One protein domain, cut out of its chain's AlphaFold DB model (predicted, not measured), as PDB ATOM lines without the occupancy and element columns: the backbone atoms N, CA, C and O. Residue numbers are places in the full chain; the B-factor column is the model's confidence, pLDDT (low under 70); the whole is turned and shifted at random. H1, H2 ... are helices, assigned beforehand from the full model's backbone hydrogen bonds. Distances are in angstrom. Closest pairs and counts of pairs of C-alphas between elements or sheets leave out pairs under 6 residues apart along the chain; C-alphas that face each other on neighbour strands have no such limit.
ATOM      1  N   LYS A  47     -11.033  54.890 -63.438       91.44
ATOM      2  CA  LYS A  47     -11.963  54.442 -62.396       91.44
ATOM      3  C   LYS A  47     -11.405  53.243 -61.624       91.44
ATOM      4  O   LYS A  47     -11.475  53.244 -60.400       91.44
ATOM      5  N   MET A  48     -10.824  52.260 -62.314       92.00
ATOM      6  CA  MET A  48     -10.217  51.090 -61.667       92.00
ATOM      7  C   MET A  48      -9.035  51.481 -60.787       92.00
ATOM      8  O   MET A  48      -8.961  51.051 -59.638       92.00
ATOM      9  N   LEU A  49      -8.171  52.371 -61.276       93.06
ATOM     10  CA  LEU A  49      -7.046  52.878 -60.501       93.06
ATOM     11  C   LEU A  49      -7.514  53.636 -59.254       93.06
ATOM     12  O   LEU A  49      -6.984  53.411 -58.170       93.06
ATOM     13  N   LYS A  50      -8.531  54.497 -59.383       92.81
ATOM     14  CA  LYS A  50      -9.124  55.205 -58.237       92.81
ATOM     15  C   LYS A  50      -9.679  54.233 -57.201       92.81
ATOM     16  O   LYS A  50      -9.398  54.404 -56.021       92.81
ATOM     17  N   ASN A  51     -10.414  53.209 -57.632       92.94
ATOM     18  CA  ASN A  51     -10.939  52.188 -56.728       92.94
ATOM     19  C   ASN A  51      -9.810  51.429 -56.022       92.94
ATOM     20  O   ASN A  51      -9.883  51.210 -54.820       92.94
ATOM     21  N   PHE A  52      -8.750  51.061 -56.745       93.56
ATOM     22  CA  PHE A  52      -7.599  50.370 -56.164       93.56
ATOM     23  C   PHE A  52      -6.895  51.239 -55.115       93.56
ATOM     24  O   PHE A  52      -6.660  50.788 -53.996       93.56
ATOM     25  N   LEU A  53      -6.610  52.501 -55.450       93.19
ATOM     26  CA  LEU A  53      -5.996  53.452 -54.524       93.19
ATOM     27  C   LEU A  53      -6.888  53.723 -53.314       93.19
ATOM     28  O   LEU A  53      -6.379  53.851 -52.207       93.19
ATOM     29  N   PHE A  54      -8.207  53.771 -53.500       94.00
ATOM     30  CA  PHE A  54      -9.150  53.907 -52.397       94.00
ATOM     31  C   PHE A  54      -9.051  52.723 -51.428       94.00
ATOM     32  O   PHE A  54      -8.957  52.943 -50.223       94.00
ATOM     33  N   VAL A  55      -8.983  51.485 -51.936       93.38
ATOM     34  CA  VAL A  55      -8.766  50.311 -51.073       93.38
ATOM     35  C   VAL A  55      -7.449  50.426 -50.329       93.38
ATOM     36  O   VAL A  55      -7.417  50.343 -49.107       93.38
ATOM     37  N   LYS A  56      -6.368  50.643 -51.077       91.88
ATOM     38  CA  LYS A  56      -5.005  50.625 -50.552       91.88
ATOM     39  C   LYS A  56      -4.724  51.746 -49.551       91.88
ATOM     40  O   LYS A  56      -3.980  51.530 -48.605       91.88
ATOM     41  N   ASN A  57      -5.287  52.933 -49.755       92.94
ATOM     42  CA  ASN A  57      -4.960  54.093 -48.928       92.94
ATOM     43  C   ASN A  57      -5.992  54.333 -47.826       92.94
ATOM     44  O   ASN A  57      -5.619  54.766 -46.742       92.94
ATOM     45  N   ASN A  58      -7.277  54.058 -48.083       93.06
ATOM     46  CA  ASN A  58      -8.352  54.454 -47.167       93.06
ATOM     47  C   ASN A  58      -9.010  53.268 -46.463       93.06
ATOM     48  O   ASN A  58      -9.588  53.446 -45.396       93.06
ATOM     49  N   LYS A  59      -8.967  52.075 -47.064       93.75
ATOM     50  CA  LYS A  59      -9.661  50.881 -46.562       93.75
ATOM     51  C   LYS A  59      -8.718  49.745 -46.196       93.75
ATOM     52  O   LYS A  59      -9.173  48.641 -45.928       93.75
ATOM     53  N   TRP A  60      -7.413  49.995 -46.170       93.81
ATOM     54  CA  TRP A  60      -6.442  48.935 -45.937       93.81
ATOM     55  C   TRP A  60      -6.543  48.345 -44.534       93.81
ATOM     56  O   TRP A  60      -6.528  47.130 -44.392       93.81
ATOM     57  N   ASN A  61      -6.767  49.187 -43.523       92.69
ATOM     58  CA  ASN A  61      -7.032  48.711 -42.165       92.69
ATOM     59  C   ASN A  61      -8.329  47.889 -42.112       92.69
ATOM     60  O   ASN A  61      -8.345  46.822 -41.517       92.69
ATOM     61  N   ASP A  62      -9.380  48.308 -42.829       93.88
ATOM     62  CA  ASP A  62     -10.623  47.531 -42.922       93.88
ATOM     63  C   ASP A  62     -10.387  46.152 -43.575       93.88
ATOM     64  O   ASP A  62     -11.004  45.166 -43.168       93.88
ATOM     65  N   VAL A  63      -9.503  46.074 -44.581       92.56
ATOM     66  CA  VAL A  63      -9.072  44.812 -45.210       92.56
ATOM     67  C   VAL A  63      -8.330  43.947 -44.197       92.56
ATOM     68  O   VAL A  63      -8.680  42.781 -44.034       92.56
ATOM     69  N   VAL A  64      -7.344  44.508 -43.503       93.00
ATOM     70  CA  VAL A  64      -6.579  43.811 -42.465       93.00
ATOM     71  C   VAL A  64      -7.505  43.263 -41.375       93.00
ATOM     72  O   VAL A  64      -7.455  42.073 -41.076       93.00
ATOM     73  N   ASP A  65      -8.431  44.075 -40.870       92.88
ATOM     74  CA  ASP A  65      -9.401  43.676 -39.848       92.88
ATOM     75  C   ASP A  65     -10.325  42.543 -40.315       92.88
ATOM     76  O   ASP A  65     -10.750  41.710 -39.516       92.88
ATOM     77  N   LEU A  66     -10.696  42.511 -41.601       93.19
ATOM     78  CA  LEU A  66     -11.464  41.392 -42.164       93.19
ATOM     79  C   LEU A  66     -10.631  40.111 -42.191       93.19
ATOM     80  O   LEU A  66     -11.139  39.033 -41.884       93.19
ATOM     81  N   LEU A  67      -9.357  40.222 -42.558       92.75
ATOM     82  CA  LEU A  67      -8.454  39.083 -42.693       92.75
ATOM     83  C   LEU A  67      -8.041  38.500 -41.340       92.75
ATOM     84  O   LEU A  67      -7.902  37.285 -41.232       92.75
ATOM     85  N   THR A  68      -7.884  39.330 -40.313       92.50
ATOM     86  CA  THR A  68      -7.494  38.912 -38.954       92.50
ATOM     87  C   THR A  68      -8.691  38.596 -38.051       92.50
ATOM     88  O   THR A  68      -8.512  38.144 -36.921       92.50
ATOM     89  N   SER A  69      -9.922  38.799 -38.539       92.00
ATOM     90  CA  SER A  69     -11.133  38.600 -37.743       92.00
ATOM     91  C   SER A  69     -11.294  37.166 -37.213       92.00
ATOM     92  O   SER A  69     -11.142  36.201 -37.972       92.00
ATOM     93  N   PRO A  70     -11.762  37.054 -35.950       87.62
ATOM     94  CA  PRO A  70     -12.379  35.902 -35.316       87.62
ATOM     95  C   PRO A  70     -13.091  34.919 -36.214       87.62
ATOM     96  O   PRO A  70     -12.924  33.702 -36.213       87.62
ATOM     97  N   ASN A  71     -14.015  35.566 -36.910       89.88
ATOM     98  CA  ASN A  71     -15.183  34.980 -37.500       89.88
ATOM     99  C   ASN A  71     -14.953  34.847 -38.995       89.88
ATOM    100  O   ASN A  71     -14.257  35.661 -39.610       89.88
ATOM    101  N   ASN A  72     -15.594  33.839 -39.574       88.75
ATOM    102  CA  ASN A  72     -15.605  33.675 -41.015       88.75
ATOM    103  C   ASN A  72     -16.357  34.848 -41.649       88.75
ATOM    104  O   ASN A  72     -17.520  35.087 -41.324       88.75
ATOM    105  N   ILE A  73     -15.689  35.569 -42.544       91.62
ATOM    106  CA  ILE A  73     -16.291  36.679 -43.286       91.62
ATOM    107  C   ILE A  73     -17.063  36.159 -44.501       91.62
ATOM    108  O   ILE A  73     -16.680  35.166 -45.119       91.62
ATOM    109  N   GLY A  74     -18.130  36.858 -44.877       88.75
ATOM    110  CA  GLY A  74     -18.855  36.667 -46.130       88.75
ATOM    111  C   GLY A  74     -18.522  37.724 -47.190       88.75
ATOM    112  O   GLY A  74     -17.903  38.754 -46.918       88.75
ATOM    113  N   ALA A  75     -18.998  37.509 -48.422       86.69
ATOM    114  CA  ALA A  75     -18.866  38.489 -49.508       86.69
ATOM    115  C   ALA A  75     -19.599  39.806 -49.189       86.69
ATOM    116  O   ALA A  75     -19.132  40.887 -49.554       86.69
ATOM    117  N   SER A  76     -20.725  39.722 -48.471       89.00
ATOM    118  CA  SER A  76     -21.474  40.881 -47.976       89.00
ATOM    119  C   SER A  76     -20.641  41.737 -47.029       89.00
ATOM    120  O   SER A  76     -20.656  42.958 -47.145       89.00
ATOM    121  N   ASP A  77     -19.872  41.116 -46.133       89.31
ATOM    122  CA  ASP A  77     -19.079  41.832 -45.130       89.31
ATOM    123  C   ASP A  77     -17.937  42.605 -45.787       89.31
ATOM    124  O   ASP A  77     -17.689  43.768 -45.459       89.31
ATOM    125  N   ILE A  78     -17.305  41.988 -46.790       90.06
ATOM    126  CA  ILE A  78     -16.286  42.623 -47.629       90.06
ATOM    127  C   ILE A  78     -16.882  43.836 -48.350       90.06
ATOM    128  O   ILE A  78     -16.311  44.927 -48.306       90.06
ATOM    129  N   HIS A  79     -18.045  43.675 -48.988       90.06
ATOM    130  CA  HIS A  79     -18.693  44.775 -49.700       90.06
ATOM    131  C   HIS A  79     -19.089  45.920 -48.759       90.06
ATOM    132  O   HIS A  79     -18.823  47.084 -49.060       90.06
ATOM    133  N   ASN A  80     -19.662  45.594 -47.600       90.75
ATOM    134  CA  ASN A  80     -20.135  46.571 -46.625       90.75
ATOM    135  C   ASN A  80     -18.987  47.385 -46.017       90.75
ATOM    136  O   ASN A  80     -19.092  48.609 -45.921       90.75
ATOM    137  N   LYS A  81     -17.871  46.740 -45.646       91.25
ATOM    138  CA  LYS A  81     -16.714  47.453 -45.083       91.25
ATOM    139  C   LYS A  81     -15.981  48.295 -46.123       91.25
ATOM    140  O   LYS A  81     -15.663  49.462 -45.872       91.25
ATOM    141  N   LEU A  82     -15.719  47.723 -47.299       90.06
ATOM    142  CA  LEU A  82     -14.937  48.400 -48.333       90.06
ATOM    143  C   LEU A  82     -15.756  49.435 -49.108       90.06
ATOM    144  O   LEU A  82     -15.166  50.311 -49.736       90.06
ATOM    145  N   GLN A  83     -17.093  49.350 -49.062       90.69
ATOM    146  CA  GLN A  83     -18.038  50.188 -49.818       90.69
ATOM    147  C   GLN A  83     -17.766  50.201 -51.328       90.69
ATOM    148  O   GLN A  83     -18.182  51.098 -52.062       90.69
ATOM    149  N   ILE A  84     -17.050  49.188 -51.803       88.81
ATOM    150  CA  ILE A  84     -16.737  48.986 -53.203       88.81
ATOM    151  C   ILE A  84     -16.945  47.521 -53.554       88.81
ATOM    152  O   ILE A  84     -16.848  46.618 -52.724       88.81
ATOM    153  N   ASP A  85     -17.243  47.286 -54.819       87.75
ATOM    154  CA  ASP A  85     -17.380  45.941 -55.347       87.75
ATOM    155  C   ASP A  85     -16.037  45.483 -55.923       87.75
ATOM    156  O   ASP A  85     -15.681  45.821 -57.057       87.75
ATOM    157  N   ILE A  86     -15.273  44.738 -55.118       89.75
ATOM    158  CA  ILE A  86     -13.945  44.250 -55.505       89.75
ATOM    159  C   ILE A  86     -13.998  43.200 -56.626       89.75
ATOM    160  O   ILE A  86     -13.012  43.016 -57.336       89.75
ATOM    161  N   SER A  87     -15.151  42.563 -56.856       88.44
ATOM    162  CA  SER A  87     -15.313  41.591 -57.947       88.44
ATOM    163  C   SER A  87     -15.217  42.249 -59.332       88.44
ATOM    164  O   SER A  87     -14.900  41.596 -60.328       88.44
ATOM    165  N   LYS A  88     -15.449  43.570 -59.401       89.88
ATOM    166  CA  LYS A  88     -15.428  44.362 -60.639       89.88
ATOM    167  C   LYS A  88     -14.038  44.833 -61.056       89.88
ATOM    168  O   LYS A  88     -13.923  45.431 -62.127       89.88
ATOM    169  N   PHE A  89     -12.997  44.596 -60.255       91.00
ATOM    170  CA  PHE A  89     -11.633  44.905 -60.677       91.00
ATOM    171  C   PHE A  89     -11.262  44.112 -61.940       91.00
ATOM    172  O   PHE A  89     -11.608  42.940 -62.099       91.00
ATOM    173  N   ASP A  90     -10.551  44.763 -62.862       90.62
ATOM    174  CA  ASP A  90      -9.967  44.070 -64.013       90.62
ATOM    175  C   ASP A  90      -8.802  43.155 -63.585       90.62
ATOM    176  O   ASP A  90      -8.372  43.164 -62.433       90.62
ATOM    177  N   SER A  91      -8.286  42.333 -64.505       89.94
ATOM    178  CA  SER A  91      -7.192  41.395 -64.203       89.94
ATOM    179  C   SER A  91      -5.993  42.078 -63.544       89.94
ATOM    180  O   SER A  91      -5.539  41.621 -62.500       89.94
ATOM    181  N   ARG A  92      -5.548  43.209 -64.098       91.81
ATOM    182  CA  ARG A  92      -4.380  43.947 -63.616       91.81
ATOM    183  C   ARG A  92      -4.563  44.435 -62.179       91.81
ATOM    184  O   ARG A  92      -3.682  44.242 -61.350       91.81
ATOM    185  N   HIS A  93      -5.683  45.082 -61.872       92.50
ATOM    186  CA  HIS A  93      -5.912  45.631 -60.535       92.50
ATOM    187  C   HIS A  93      -6.226  44.533 -59.510       92.50
ATOM    188  O   HIS A  93      -5.865  44.684 -58.344       92.50
ATOM    189  N   ARG A  94      -6.816  43.405 -59.939       93.50
ATOM    190  CA  ARG A  94      -6.954  42.209 -59.091       93.50
ATOM    191  C   ARG A  94      -5.601  41.646 -58.687       93.50
ATOM    192  O   ARG A  94      -5.395  41.391 -57.509       93.50
ATOM    193  N   GLU A  95      -4.678  41.494 -59.632       93.19
ATOM    194  CA  GLU A  95      -3.324  41.002 -59.347       93.19
ATOM    195  C   GLU A  95      -2.565  41.935 -58.403       93.19
ATOM    196  O   GLU A  95      -1.934  41.467 -57.458       93.19
ATOM    197  N   LEU A  96      -2.676  43.253 -58.604       93.19
ATOM    198  CA  LEU A  96      -2.081  44.232 -57.695       93.19
ATOM    199  C   LEU A  96      -2.644  44.108 -56.278       93.19
ATOM    200  O   LEU A  96      -1.877  44.102 -55.318       93.19
ATOM    201  N   LEU A  97      -3.968  43.992 -56.133       92.50
ATOM    202  CA  LEU A  97      -4.585  43.844 -54.817       92.50
ATOM    203  C   LEU A  97      -4.205  42.507 -54.168       92.50
ATOM    204  O   LEU A  97      -3.858  42.481 -52.993       92.50
ATOM    205  N   TYR A  98      -4.202  41.417 -54.937       93.88
ATOM    206  CA  TYR A  98      -3.761  40.102 -54.477       93.88
ATOM    207  C   TYR A  98      -2.316  40.125 -53.972       93.88
ATOM    208  O   TYR A  98      -2.025  39.603 -52.899       93.88
ATOM    209  N   TYR A  99      -1.419  40.790 -54.699       93.75
ATOM    210  CA  TYR A  99      -0.037  40.960 -54.271       93.75
ATOM    211  C   TYR A  99       0.067  41.700 -52.930       93.75
ATOM    212  O   TYR A  99       0.816  41.274 -52.055       93.75
ATOM    213  N   GLU A 100      -0.717  42.754 -52.702       91.75
ATOM    214  CA  GLU A 100      -0.712  43.424 -51.395       91.75
ATOM    215  C   GLU A 100      -1.271  42.514 -50.284       91.75
ATOM    216  O   GLU A 100      -0.703  42.463 -49.194       91.75
ATOM    217  N   LEU A 101      -2.315  41.722 -50.562       92.25
ATOM    218  CA  LEU A 101      -2.860  40.743 -49.607       92.25
ATOM    219  C   LEU A 101      -1.821  39.686 -49.205       92.25
ATOM    220  O   LEU A 101      -1.741  39.317 -48.035       92.25
ATOM    221  N   THR A 102      -0.991  39.222 -50.148       90.81
ATOM    222  CA  THR A 102       0.070  38.247 -49.833       90.81
ATOM    223  C   THR A 102       1.095  38.783 -48.840       90.81
ATOM    224  O   THR A 102       1.602  38.010 -48.032       90.81
ATOM    225  N   LYS A 103       1.352  40.097 -48.832       90.50
ATOM    226  CA  LYS A 103       2.235  40.716 -47.837       90.50
ATOM    227  C   LYS A 103       1.598  40.736 -46.452       90.50
ATOM    228  O   LYS A 103       2.292  40.491 -45.475       90.50
ATOM    229  N   VAL A 104       0.293  40.998 -46.352       87.94
ATOM    230  CA  VAL A 104      -0.425  40.945 -45.062       87.94
ATOM    231  C   VAL A 104      -0.365  39.536 -44.494       87.94
ATOM    232  O   VAL A 104       0.024  39.353 -43.351       87.94
ATOM    233  N   ASN A 105      -0.634  38.525 -45.324       88.50
ATOM    234  CA  ASN A 105      -0.563  37.124 -44.911       88.50
ATOM    235  C   ASN A 105       0.834  36.679 -44.436       88.50
ATOM    236  O   ASN A 105       0.946  35.701 -43.708       88.50
ATOM    237  N   GLN A 106       1.902  37.362 -44.858       87.50
ATOM    238  CA  GLN A 106       3.264  37.093 -44.387       87.50
ATOM    239  C   GLN A 106       3.604  37.808 -43.073       87.50
ATOM    240  O   GLN A 106       4.478  37.342 -42.349       87.50
ATOM    241  N   ASN A 107       2.947  38.933 -42.782       84.38
ATOM    242  CA  ASN A 107       3.307  39.820 -41.675       84.38
ATOM    243  C   ASN A 107       2.317  39.772 -40.504       84.38
ATOM    244  O   ASN A 107       2.635  40.260 -39.422       84.38
ATOM    245  N   GLU A 108       1.129  39.203 -40.704       85.25
ATOM    246  CA  GLU A 108       0.046  39.201 -39.728       85.25
ATOM    247  C   GLU A 108      -0.593  37.817 -39.567       85.25
ATOM    248  O   GLU A 108      -0.555  36.980 -40.470       85.25
ATOM    249  N   ASN A 109      -1.230  37.586 -38.413       87.50
ATOM    250  CA  ASN A 109      -1.972  36.357 -38.123       87.50
ATOM    251  C   ASN A 109      -3.319  36.350 -38.861       87.50
ATOM    252  O   ASN A 109      -4.376  36.597 -38.279       87.50
ATOM    253  N   VAL A 110      -3.269  36.090 -40.164       90.19
ATOM    254  CA  VAL A 110      -4.442  36.047 -41.035       90.19
ATOM    255  C   VAL A 110      -5.209  34.735 -40.860       90.19
ATOM    256  O   VAL A 110      -4.642  33.642 -40.888       90.19
ATOM    257  N   ASN A 111      -6.532  34.836 -40.750       91.50
ATOM    258  CA  ASN A 111      -7.427  33.693 -40.841       91.50
ATOM    259  C   ASN A 111      -7.473  33.199 -42.300       91.50
ATOM    260  O   ASN A 111      -7.916  33.904 -43.212       91.50
ATOM    261  N   SER A 112      -7.023  31.964 -42.527       89.56
ATOM    262  CA  SER A 112      -6.905  31.368 -43.863       89.56
ATOM    263  C   SER A 112      -8.248  31.235 -44.592       89.56
ATOM    264  O   SER A 112      -8.294  31.370 -45.819       89.56
ATOM    265  N   LEU A 113      -9.350  31.031 -43.863       91.69
ATOM    266  CA  LEU A 113     -10.697  30.982 -44.435       91.69
ATOM    267  C   LEU A 113     -11.144  32.366 -44.910       91.69
ATOM    268  O   LEU A 113     -11.695  32.487 -46.007       91.69
ATOM    269  N   ASN A 114     -10.829  33.412 -44.143       92.62
ATOM    270  CA  ASN A 114     -11.133  34.795 -44.514       92.62
ATOM    271  C   ASN A 114     -10.331  35.228 -45.736       92.62
ATOM    272  O   ASN A 114     -10.891  35.807 -46.668       92.62
ATOM    273  N   LEU A 115      -9.046  34.870 -45.788       91.94
ATOM    274  CA  LEU A 115      -8.218  35.096 -46.967       91.94
ATOM    275  C   LEU A 115      -8.786  34.374 -48.193       91.94
ATOM    276  O   LEU A 115      -8.939  34.992 -49.248       91.94
ATOM    277  N   LYS A 116      -9.156  33.093 -48.060       91.62
ATOM    278  CA  LYS A 116      -9.773  32.319 -49.149       91.62
ATOM    279  C   LYS A 116     -11.061  32.984 -49.631       91.62
ATOM    280  O   LYS A 116     -11.247  33.127 -50.837       91.62
ATOM    281  N   MET A 117     -11.921  33.435 -48.719       92.06
ATOM    282  CA  MET A 117     -13.170  34.107 -49.077       92.06
ATOM    283  C   MET A 117     -12.933  35.458 -49.765       92.06
ATOM    284  O   MET A 117     -13.585  35.772 -50.766       92.06
ATOM    285  N   PHE A 118     -11.965  36.237 -49.283       93.00
ATOM    286  CA  PHE A 118     -11.592  37.511 -49.893       93.00
ATOM    287  C   PHE A 118     -11.054  37.315 -51.312       93.00
ATOM    288  O   PHE A 118     -11.498  37.981 -52.247       93.00
ATOM    289  N   VAL A 119     -10.148  36.351 -51.499       93.19
ATOM    290  CA  VAL A 119      -9.595  35.995 -52.812       93.19
ATOM    291  C   VAL A 119     -10.689  35.461 -53.739       93.19
ATOM    292  O   VAL A 119     -10.763  35.869 -54.896       93.19
ATOM    293  N   ASN A 120     -11.587  34.610 -53.245       92.38
ATOM    294  CA  ASN A 120     -12.720  34.119 -54.028       92.38
ATOM    295  C   ASN A 120     -13.613  35.267 -54.508       92.38
ATOM    296  O   ASN A 120     -13.940  35.335 -55.692       92.38
ATOM    297  N   THR A 121     -13.918  36.221 -53.628       91.31
ATOM    298  CA  THR A 121     -14.691  37.422 -53.970       91.31
ATOM    299  C   THR A 121     -13.953  38.286 -54.999       91.31
ATOM    300  O   THR A 121     -14.551  38.737 -55.976       91.31
ATOM    301  N   LEU A 122     -12.637  38.464 -54.842       92.38
ATOM    302  CA  LEU A 122     -11.798  39.232 -55.764       92.38
ATOM    303  C   LEU A 122     -11.788  38.638 -57.180       92.38
ATOM    304  O   LEU A 122     -11.884  39.368 -58.164       92.38
ATOM    305  N   TYR A 123     -11.694  37.314 -57.294       91.50
ATOM    306  CA  TYR A 123     -11.680  36.613 -58.581       91.50
ATOM    307  C   TYR A 123     -13.073  36.206 -59.077       91.50
ATOM    308  O   TYR A 123     -13.169  35.557 -60.118       91.50
ATOM    309  N   ASN A 124     -14.134  36.595 -58.364       84.88
ATOM    310  CA  ASN A 124     -15.511  36.166 -58.610       84.88
ATOM    311  C   ASN A 124     -15.641  34.635 -58.750       84.88
ATOM    312  O   ASN A 124     -16.410  34.121 -59.562       84.88
TER     313      ASN A 124
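What this domain is: This is residues 47 to 124 of the 130 residues of an uncharacterized protein of Myroides guanonis (UniProt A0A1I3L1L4). Five helices make a compact body: H1, H4 and H5 run roughly along one direction with their centres at the corners of a triangle, and the helical hairpin of H2 and H3 fills the side between H1 and H5. H4, the longest helix, is the wall on the side opposite H3, and the printed part folds back after it into H5. The printed part has 78 residues with five named helices, H1 to H5 in that order along the chain, and no named strand; the class is all helix. The whole is compact, with a radius of gyration of the C-alphas of 11.3 A, and spans 33 by 24 by 21 A.

Where its parts are: H1 is residues 47 to 58, 15.7 A from first to last C-alpha; it begins at C-alpha 47, at (-11.963, 54.442, -62.396). H2, residues 60 to 68, measures 12.3 A, and H3, residues 75 to 82, measures 10.7 A. H4, residues 91 to 107, is 24.9 A long and begins at C-alpha 91, at (-7.192, 41.395, -64.203). H5, residues 112 to 122, is 15.1 A long and ends at C-alpha 122, at (-11.798, 39.232, -55.764).

How they stand to each other: H1 touches H4 with residues 48 to 52 alone, the closest C-alphas being those of Phe 52 and His 93, 6.7 A apart; they run the same way at a shallow tilt of 14 degrees. H1 and H2 meet only through their link. H2 and H3 touch as a helical hairpin, with the closest C-alphas, of Asp 62 and Lys 81, 6.5 A apart; they run opposite ways at a shallow tilt of 34.6 degrees, only just short of steep. H2 and H5 touch only at their ends, where the closest C-alphas, of Leu 67 and Asn 114, are 5.4 A apart. H3 touches H5 about perpendicular, at 81 degrees, with the closest C-alphas, of Ala 75 and Thr 121, 6.2 A apart. H4 and H5 are close but not clearly touching: their closest C-alphas, of Arg 94 and Leu 122, are 6.6 A apart, and they run opposite ways at a shallow tilt of 14 degrees. H1 and H5 are apart, and so are H3 and H4. In H1, H2, H3, H4 and H5 every O i to N i+4 pair is within hydrogen-bond range.

The domain as a whole: The two C-alphas farthest apart, of Lys 47 and Pro 70, are 32.8 A from each other. The printed part has no cut. The links H1 to H2 and H4 to H5 are tight, those from H2 to H3 and H3 to H4 are short, and no link is long. The mean pLDDT of the printed part is 91.1, and no printed residue is under 70.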